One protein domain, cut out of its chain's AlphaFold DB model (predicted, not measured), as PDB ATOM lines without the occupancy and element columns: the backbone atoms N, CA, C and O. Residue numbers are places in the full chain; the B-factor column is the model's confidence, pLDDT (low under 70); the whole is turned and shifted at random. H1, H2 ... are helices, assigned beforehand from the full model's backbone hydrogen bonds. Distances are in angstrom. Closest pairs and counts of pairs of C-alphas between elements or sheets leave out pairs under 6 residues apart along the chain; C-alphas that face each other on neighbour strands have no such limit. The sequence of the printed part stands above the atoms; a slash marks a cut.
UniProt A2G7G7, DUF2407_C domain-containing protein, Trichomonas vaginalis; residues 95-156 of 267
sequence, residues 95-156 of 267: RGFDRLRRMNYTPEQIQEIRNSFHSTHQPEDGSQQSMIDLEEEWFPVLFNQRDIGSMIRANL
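What this domain is: This is residues 95 to 156 of the 267 residues of the protein "DUF2407_C domain-containing protein" of Trichomonas vaginalis (UniProt A2G7G7). A helical hairpin, H1 and H2, has H3 packed on H1; the chain then goes through short H4 to H5, which returns near H2 with few contacts. The printed part has 62 residues, with five named helices, H1 to H5 in order, and no named strand: all helix. It is compact, radius of gyration of the C-alphas 11.3 A, spanning 31 by 22 by 21 A.

Where its parts are: Find C-alpha 96 at (117.776, 165.887, 157.552), where H1 runs to 103. H2, residues 107 to 120, covers 20.4 A; H3, 128 to 138, covers 15.4 A. H4 is 141 to 144; H5, 148 to 155, ends at (132.120, 174.683, 165.843).

How they stand to each other: H1 and H2, a hairpin, touch at C-alphas 97 and 110, 6.4 A, opposite ways at 37 degrees, only just steep. H1 touches H3 at C-alphas 96 and 136, 4.3 A. H5 is close but not clearly touching H2, C-alphas 155 and 116, 7.0 A, and H4, C-alphas 148 and 142, 6.1 A. Every O i to N i+4 pair is within hydrogen-bond range in H3 and H5, 9 of 10 in H2, 0 of 4 in H1, with 4 of 5 O i to N i+3 pairs; H4 is too short.

The domain as a whole: C-alphas 125 and 146 are farthest apart, 32.2 A. The printed part has no cut and no long link. Residues 144 to 156 have pLDDT under 70.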
ATOM      1  N   ARG A  95     116.604 161.974 154.852       85.75
ATOM      2  CA  ARG A  95     116.041 163.095 155.615       85.75
ATOM      3  C   ARG A  95     117.142 163.833 156.365       85.75
ATOM      4  O   ARG A  95     118.249 163.316 156.519       85.75
ATOM      5  N   GLY A  96     116.851 165.061 156.776       89.75
ATOM      6  CA  GLY A  96     117.776 165.887 157.552       89.75
ATOM      7  C   GLY A  96     119.181 165.954 156.942       89.75
ATOM      8  O   GLY A  96     119.351 166.149 155.729       89.75
ATOM      9  N   PHE A  97     120.202 165.740 157.771       91.94
ATOM     10  CA  PHE A  97     121.602 165.761 157.343       91.94
ATOM     11  C   PHE A  97     122.059 164.525 156.572       91.94
ATOM     12  O   PHE A  97     123.116 164.572 155.943       91.94
ATOM     13  N   ASP A  98     121.273 163.451 156.489       90.19
ATOM     14  CA  ASP A  98     121.667 162.299 155.670       90.19
ATOM     15  C   ASP A  98     121.720 162.671 154.177       90.19
ATOM     16  O   ASP A  98     122.484 162.093 153.400       90.19
ATOM     17  N   ARG A  99     121.025 163.742 153.767       88.62
ATOM     18  CA  ARG A  99     121.130 164.330 152.418       88.62
ATOM     19  C   ARG A  99     122.554 164.752 152.059       88.62
ATOM     20  O   ARG A  99     122.886 164.772 150.872       88.62
ATOM     21  N   LEU A 100     123.414 165.007 153.049       87.12
ATOM     22  CA  LEU A 100     124.834 165.286 152.838       87.12
ATOM     23  C   LEU A 100     125.564 164.121 152.145       87.12
ATOM     24  O   LEU A 100     126.531 164.357 151.418       87.12
ATOM     25  N   ARG A 101     125.060 162.879 152.238       85.38
ATOM     26  CA  ARG A 101     125.597 161.731 151.481       85.38
ATOM     27  C   ARG A 101     125.577 161.964 149.972       85.38
ATOM     28  O   ARG A 101     126.465 161.485 149.272       85.38
ATOM     29  N   ARG A 102     124.612 162.741 149.456       82.56
ATOM     30  CA  ARG A 102     124.541 163.110 148.027       82.56
ATOM     31  C   ARG A 102     125.689 164.023 147.592       82.56
ATOM     32  O   ARG A 102     125.951 164.135 146.401       82.56
ATOM     33  N   MET A 103     126.374 164.652 148.544       79.56
ATOM     34  CA  MET A 103     127.540 165.506 148.317       79.56
ATOM     35  C   MET A 103     128.847 164.841 148.768       79.56
ATOM     36  O   MET A 103     129.838 165.531 148.989       79.56
ATOM     37  N   ASN A 104     128.860 163.508 148.877       79.25
ATOM     38  CA  ASN A 104     130.022 162.696 149.251       79.25
ATOM     39  C   ASN A 104     130.514 162.869 150.700       79.25
ATOM     40  O   ASN A 104     131.673 162.574 150.979       79.25
ATOM     41  N   TYR A 105     129.651 163.299 151.626       81.38
ATOM     42  CA  TYR A 105     129.971 163.215 153.053       81.38
ATOM     43  C   TYR A 105     129.868 161.766 153.539       81.38
ATOM     44  O   TYR A 105     128.932 161.044 153.171       81.38
ATOM     45  N   THR A 106     130.822 161.340 154.368       82.56
ATOM     46  CA  THR A 106     130.803 160.006 154.983       82.56
ATOM     47  C   THR A 106     129.809 159.958 156.150       82.56
ATOM     48  O   THR A 106     129.504 160.999 156.738       82.56
ATOM     49  N   PRO A 107     129.285 158.774 156.520       84.50
ATOM     50  CA  PRO A 107     128.376 158.638 157.661       84.50
ATOM     51  C   PRO A 107     128.940 159.216 158.966       84.50
ATOM     52  O   PRO A 107     128.203 159.812 159.747       84.50
ATOM     53  N   GLU A 108     130.249 159.095 159.179       84.38
ATOM     54  CA  GLU A 108     130.942 159.615 160.359       84.38
ATOM     55  C   GLU A 108     130.916 161.147 160.380       84.38
ATOM     56  O   GLU A 108     130.558 161.742 161.393       84.38
ATOM     57  N   GLN A 109     131.198 161.789 159.242       83.12
ATOM     58  CA  GLN A 109     131.140 163.249 159.111       83.12
ATOM     59  C   GLN A 109     129.727 163.784 159.351       83.12
ATOM     60  O   GLN A 109     129.539 164.812 159.997       83.12
ATOM     61  N   ILE A 110     128.721 163.073 158.844       89.19
ATOM     62  CA  ILE A 110     127.316 163.434 159.048       89.19
ATOM     63  C   ILE A 110     126.957 163.323 160.528       89.19
ATOM     64  O   ILE A 110     126.314 164.221 161.070       89.19
ATOM     65  N   GLN A 111     127.413 162.265 161.202       88.81
ATOM     66  CA  GLN A 111     127.180 162.096 162.631       88.81
ATOM     67  C   GLN A 111     127.863 163.190 163.461       88.81
ATOM     68  O   GLN A 111     127.285 163.666 164.436       88.81
ATOM     69  N   GLU A 112     129.059 163.633 163.075       84.62
ATOM     70  CA  GLU A 112     129.732 164.761 163.722       84.62
ATOM     71  C   GLU A 112     128.956 166.074 163.557       84.62
ATOM     72  O   GLU A 112     128.737 166.785 164.542       84.62
ATOM     73  N   ILE A 113     128.480 166.372 162.342       87.06
ATOM     74  CA  ILE A 113     127.637 167.547 162.062       87.06
ATOM     75  C   ILE A 113     126.357 167.491 162.901       87.06
ATOM     76  O   ILE A 113     126.013 168.472 163.557       87.06
ATOM     77  N   ARG A 114     125.696 166.329 162.944       90.81
ATOM     78  CA  ARG A 114     124.504 166.081 163.762       90.81
ATOM     79  C   ARG A 114     124.767 166.328 165.246       90.81
ATOM     80  O   ARG A 114     124.011 167.048 165.890       90.81
ATOM     81  N   ASN A 115     125.863 165.792 165.783       88.88
ATOM     82  CA  ASN A 115     126.242 165.984 167.185       88.88
ATOM     83  C   ASN A 115     126.494 167.466 167.507       88.88
ATOM     84  O   ASN A 115     126.044 167.958 168.540       88.88
ATOM     85  N   SER A 116     127.187 168.187 166.621       84.50
ATOM     86  CA  SER A 116     127.433 169.623 166.787       84.50
ATOM     87  C   SER A 116     126.132 170.425 166.729       84.50
ATOM     88  O   SER A 116     125.857 171.230 167.618       84.50
ATOM     89  N   PHE A 117     125.278 170.144 165.748       88.44
ATOM     90  CA  PHE A 117     123.992 170.810 165.584       88.44
ATOM     91  C   PHE A 117     123.068 170.591 166.789       88.44
ATOM     92  O   PHE A 117     122.603 171.565 167.385       88.44
ATOM     93  N   HIS A 118     122.892 169.338 167.222       88.56
ATOM     94  CA  HIS A 118     122.067 168.985 168.381       88.56
ATOM     95  C   HIS A 118     122.663 169.440 169.715       88.56
ATOM     96  O   HIS A 118     121.929 169.556 170.691       88.56
ATOM     97  N   SER A 119     123.963 169.742 169.793       85.94
ATOM     98  CA  SER A 119     124.532 170.371 170.994       85.94
ATOM     99  C   SER A 119     124.042 171.810 171.194       85.94
ATOM    100  O   SER A 119     123.988 172.286 172.325       85.94
ATOM    101  N   THR A 120     123.667 172.489 170.104       83.75
ATOM    102  CA  THR A 120     123.234 173.895 170.112       83.75
ATOM    103  C   THR A 120     121.714 174.035 169.991       83.75
ATOM    104  O   THR A 120     121.139 174.950 170.572       83.75
ATOM    105  N   HIS A 121     121.055 173.118 169.279       82.12
ATOM    106  CA  HIS A 121     119.629 173.189 168.949       82.12
ATOM    107  C   HIS A 121     118.895 171.933 169.436       82.12
ATOM    108  O   HIS A 121     118.467 171.102 168.639       82.12
ATOM    109  N   GLN A 122     118.788 171.758 170.757       80.62
ATOM    110  CA  GLN A 122     118.004 170.653 171.316       80.62
ATOM    111  C   GLN A 122     116.505 170.963 171.222       80.62
ATOM    112  O   GLN A 122     116.080 171.991 171.757       80.62
ATOM    113  N   PRO A 123     115.697 170.097 170.590       78.25
ATOM    114  CA  PRO A 123     114.252 170.247 170.632       78.25
ATOM    115  C   PRO A 123     113.716 169.955 172.043       78.25
ATOM    116  O   PRO A 123     114.242 169.094 172.751       78.25
ATOM    117  N   GLU A 124     112.658 170.662 172.451       78.12
ATOM    118  CA  GLU A 124     112.082 170.564 173.805       78.12
ATOM    119  C   GLU A 124     111.510 169.174 174.126       78.12
ATOM    120  O   GLU A 124     111.493 168.757 175.284       78.12
ATOM    121  N   ASP A 125     111.044 168.449 173.108       81.44
ATOM    122  CA  ASP A 125     110.425 167.130 173.242       81.44
ATOM    123  C   ASP A 125     111.439 165.975 173.186       81.44
ATOM    124  O   ASP A 125     111.099 164.840 173.530       81.44
ATOM    125  N   GLY A 126     112.677 166.250 172.755       78.75
ATOM    126  CA  GLY A 126     113.759 165.274 172.622       78.75
ATOM    127  C   GLY A 126     113.447 164.095 171.692       78.75
ATOM    128  O   GLY A 126     114.169 163.096 171.723       78.75
ATOM    129  N   SER A 127     112.375 164.168 170.896       85.88
ATOM    130  CA  SER A 127     111.960 163.057 170.047       85.88
ATOM    131  C   SER A 127     112.857 162.962 168.814       85.88
ATOM    132  O   SER A 127     113.298 163.967 168.255       85.88
ATOM    133  N   GLN A 128     113.134 161.735 168.363       78.88
ATOM    134  CA  GLN A 128     113.975 161.517 167.185       78.88
ATOM    135  C   GLN A 128     113.368 162.150 165.923       78.88
ATOM    136  O   GLN A 128     114.103 162.660 165.085       78.88
ATOM    137  N   GLN A 129     112.037 162.162 165.805       77.25
ATOM    138  CA  GLN A 129     111.356 162.789 164.675       77.25
ATOM    139  C   GLN A 129     111.524 164.313 164.691       77.25
ATOM    140  O   GLN A 129     111.882 164.885 163.673       77.25
ATOM    141  N   SER A 130     111.368 164.947 165.854       84.88
ATOM    142  CA  SER A 130     111.572 166.390 166.027       84.88
ATOM    143  C   SER A 130     113.010 166.815 165.716       84.88
ATOM    144  O   SER A 130     113.233 167.836 165.072       84.88
ATOM    145  N   MET A 131     113.999 165.986 166.077       85.25
ATOM    146  CA  MET A 131     115.390 166.194 165.659       85.25
ATOM    147  C   MET A 131     115.539 166.151 164.134       85.25
ATOM    148  O   MET A 131     116.176 167.028 163.560       85.25
ATOM    149  N   ILE A 132     114.924 165.168 163.468       86.06
ATOM    150  CA  ILE A 132     114.969 165.046 162.005       86.06
ATOM    151  C   ILE A 132     114.274 166.235 161.329       86.06
ATOM    152  O   ILE A 132     114.822 166.790 160.381       86.06
ATOM    153  N   ASP A 133     113.108 166.653 161.818       86.94
ATOM    154  CA  ASP A 133     112.357 167.787 161.267       86.94
ATOM    155  C   ASP A 133     113.160 169.093 161.404       86.94
ATOM    156  O   ASP A 133     113.246 169.891 160.467       86.94
ATOM    157  N   LEU A 134     113.836 169.269 162.542       89.44
ATOM    158  CA  LEU A 134     114.736 170.393 162.785       89.44
ATOM    159  C   LEU A 134     115.970 170.352 161.867       89.44
ATOM    160  O   LEU A 134     116.367 171.387 161.327       89.44
ATOM    161  N   GLU A 135     116.563 169.172 161.649       92.69
ATOM    162  CA  GLU A 135     117.625 168.985 160.651       92.69
ATOM    163  C   GLU A 135     117.128 169.361 159.239       92.69
ATOM    164  O   GLU A 135     117.871 169.981 158.475       92.69
ATOM    165  N   GLU A 136     115.886 169.016 158.875       89.56
ATOM    166  CA  GLU A 136     115.297 169.341 157.568       89.56
ATOM    167  C   GLU A 136     115.063 170.840 157.370       89.56
ATOM    168  O   GLU A 136     115.346 171.359 156.286       89.56
ATOM    169  N   GLU A 137     114.606 171.541 158.405       89.25
ATOM    170  CA  GLU A 137     114.415 172.993 158.375       89.25
ATOM    171  C   GLU A 137     115.751 173.739 158.234       89.25
ATOM    172  O   GLU A 137     115.858 174.718 157.491       89.25
ATOM    173  N   TRP A 138     116.800 173.245 158.899       86.69
ATOM    174  CA  TRP A 138     118.124 173.865 158.885       86.69
ATOM    175  C   TRP A 138     118.990 173.478 157.690       86.69
ATOM    176  O   TRP A 138     119.935 174.201 157.358       86.69
ATOM    177  N   PHE A 139     118.667 172.380 157.004       88.00
ATOM    178  CA  PHE A 139     119.445 171.895 155.869       88.00
ATOM    179  C   PHE A 139     119.717 172.979 154.805       88.00
ATOM    180  O   PHE A 139     120.877 173.143 154.427       88.00
ATOM    181  N   PRO A 140     118.735 173.784 154.338       83.31
ATOM    182  CA  PRO A 140     118.987 174.838 153.351       83.31
ATOM    183  C   PRO A 140     119.922 175.944 153.862       83.31
ATOM    184  O   PRO A 140     120.672 176.533 153.081       83.31
ATOM    185  N   VAL A 141     119.899 176.229 155.168       82.00
ATOM    186  CA  VAL A 141     120.688 177.304 155.789       82.00
ATOM    187  C   VAL A 141     122.182 177.006 155.713       82.00
ATOM    188  O   VAL A 141     122.966 177.931 155.487       82.00
ATOM    189  N   LEU A 142     122.567 175.726 155.799       73.50
ATOM    190  CA  LEU A 142     123.958 175.293 155.659       73.50
ATOM    191  C   LEU A 142     124.585 175.739 154.333       73.50
ATOM    192  O   LEU A 142     125.788 175.949 154.297       73.50
ATOM    193  N   PHE A 143     123.800 175.924 153.264       75.25
ATOM    194  CA  PHE A 143     124.307 176.272 151.926       75.25
ATOM    195  C   PHE A 143     124.203 177.753 151.576       75.25
ATOM    196  O   PHE A 143     124.857 178.210 150.639       75.25
ATOM    197  N   ASN A 144     123.408 178.518 152.323       68.50
ATOM    198  CA  ASN A 144     123.251 179.956 152.099       68.50
ATOM    199  C   ASN A 144     124.398 180.780 152.697       68.50
ATOM    200  O   ASN A 144     124.491 181.989 152.480       68.50
ATOM    201  N   GLN A 145     125.283 180.138 153.452       63.22
ATOM    202  CA  GLN A 145     126.444 180.772 154.046       63.22
ATOM    203  C   GLN A 145     127.629 180.597 153.100       63.22
ATOM    204  O   GLN A 145     127.979 179.481 152.726       63.22
ATOM    205  N   ARG A 146     128.249 181.720 152.714       52.72
ATOM    206  CA  ARG A 146     129.368 181.760 151.751       52.72
ATOM    207  C   ARG A 146     130.555 180.878 152.147       52.72
ATOM    208  O   ARG A 146     131.340 180.529 151.281       52.72
ATOM    209  N   ASP A 147     130.636 180.479 153.414       59.03
ATOM    210  CA  ASP A 147     131.617 179.530 153.919       59.03
ATOM    211  C   ASP A 147     130.962 178.505 154.852       59.03
ATOM    212  O   ASP A 147     131.072 178.593 156.077       59.03
ATOM    213  N   ILE A 148     130.340 177.479 154.271       59.81
ATOM    214  CA  ILE A 148     129.918 176.256 154.985       59.81
ATOM    215  C   ILE A 148     131.092 175.696 155.804       59.81
ATOM    216  O   ILE A 148     130.956 175.314 156.967       59.81
ATOM    217  N   GLY A 149     132.288 175.739 155.205       58.03
ATOM    218  CA  GLY A 149     133.533 175.333 155.844       58.03
ATOM    219  C   GLY A 149     133.873 176.150 157.089       58.03
ATOM    220  O   GLY A 149     134.420 175.587 158.028       58.03
ATOM    221  N   SER A 150     133.525 177.441 157.147       56.59
ATOM    222  CA  SER A 150     133.823 178.287 158.311       56.59
ATOM    223  C   SER A 150     132.932 177.985 159.514       56.59
ATOM    224  O   SER A 150     133.439 177.997 160.629       56.59
ATOM    225  N   MET A 151     131.651 177.647 159.322       57.06
ATOM    226  CA  MET A 151     130.766 177.286 160.439       57.06
ATOM    227  C   MET A 151     131.080 175.899 160.983       57.06
ATOM    228  O   MET A 151     131.165 175.717 162.197       57.06
ATOM    229  N   ILE A 152     131.339 174.943 160.088       59.66
ATOM    230  CA  ILE A 152     131.801 173.609 160.479       59.66
ATOM    231  C   ILE A 152     133.149 173.728 161.205       59.66
ATOM    232  O   ILE A 152     133.322 173.153 162.270       59.66
ATOM    233  N   ARG A 153     134.091 174.540 160.711       56.34
ATOM    234  CA  ARG A 153     135.416 174.709 161.334       56.34
ATOM    235  C   ARG A 153     135.390 175.538 162.627       56.34
ATOM    236  O   ARG A 153     136.224 175.297 163.495       56.34
ATOM    237  N   ALA A 154     134.459 176.484 162.778       55.59
ATOM    238  CA  ALA A 154     134.302 177.278 164.000       55.59
ATOM    239  C   ALA A 154     133.679 176.475 165.152       55.59
ATOM    240  O   ALA A 154     134.028 176.712 166.306       55.59
ATOM    241  N   ASN A 155     132.811 175.504 164.843       49.34
ATOM    242  CA  ASN A 155     132.120 174.683 165.843       49.34
ATOM    243  C   ASN A 155     132.663 173.243 165.967       49.34
ATOM    244  O   ASN A 155     132.295 172.544 166.910       49.34
ATOM    245  N   LEU A 156     133.545 172.787 165.065       53.44
ATOM    246  CA  LEU A 156     134.190 171.466 165.105       53.44
ATOM    247  C   LEU A 156     135.717 171.574 164.884       53.44
ATOM    248  O   LEU A 156     136.203 171.420 163.759       53.44
TER     249      LEU A 156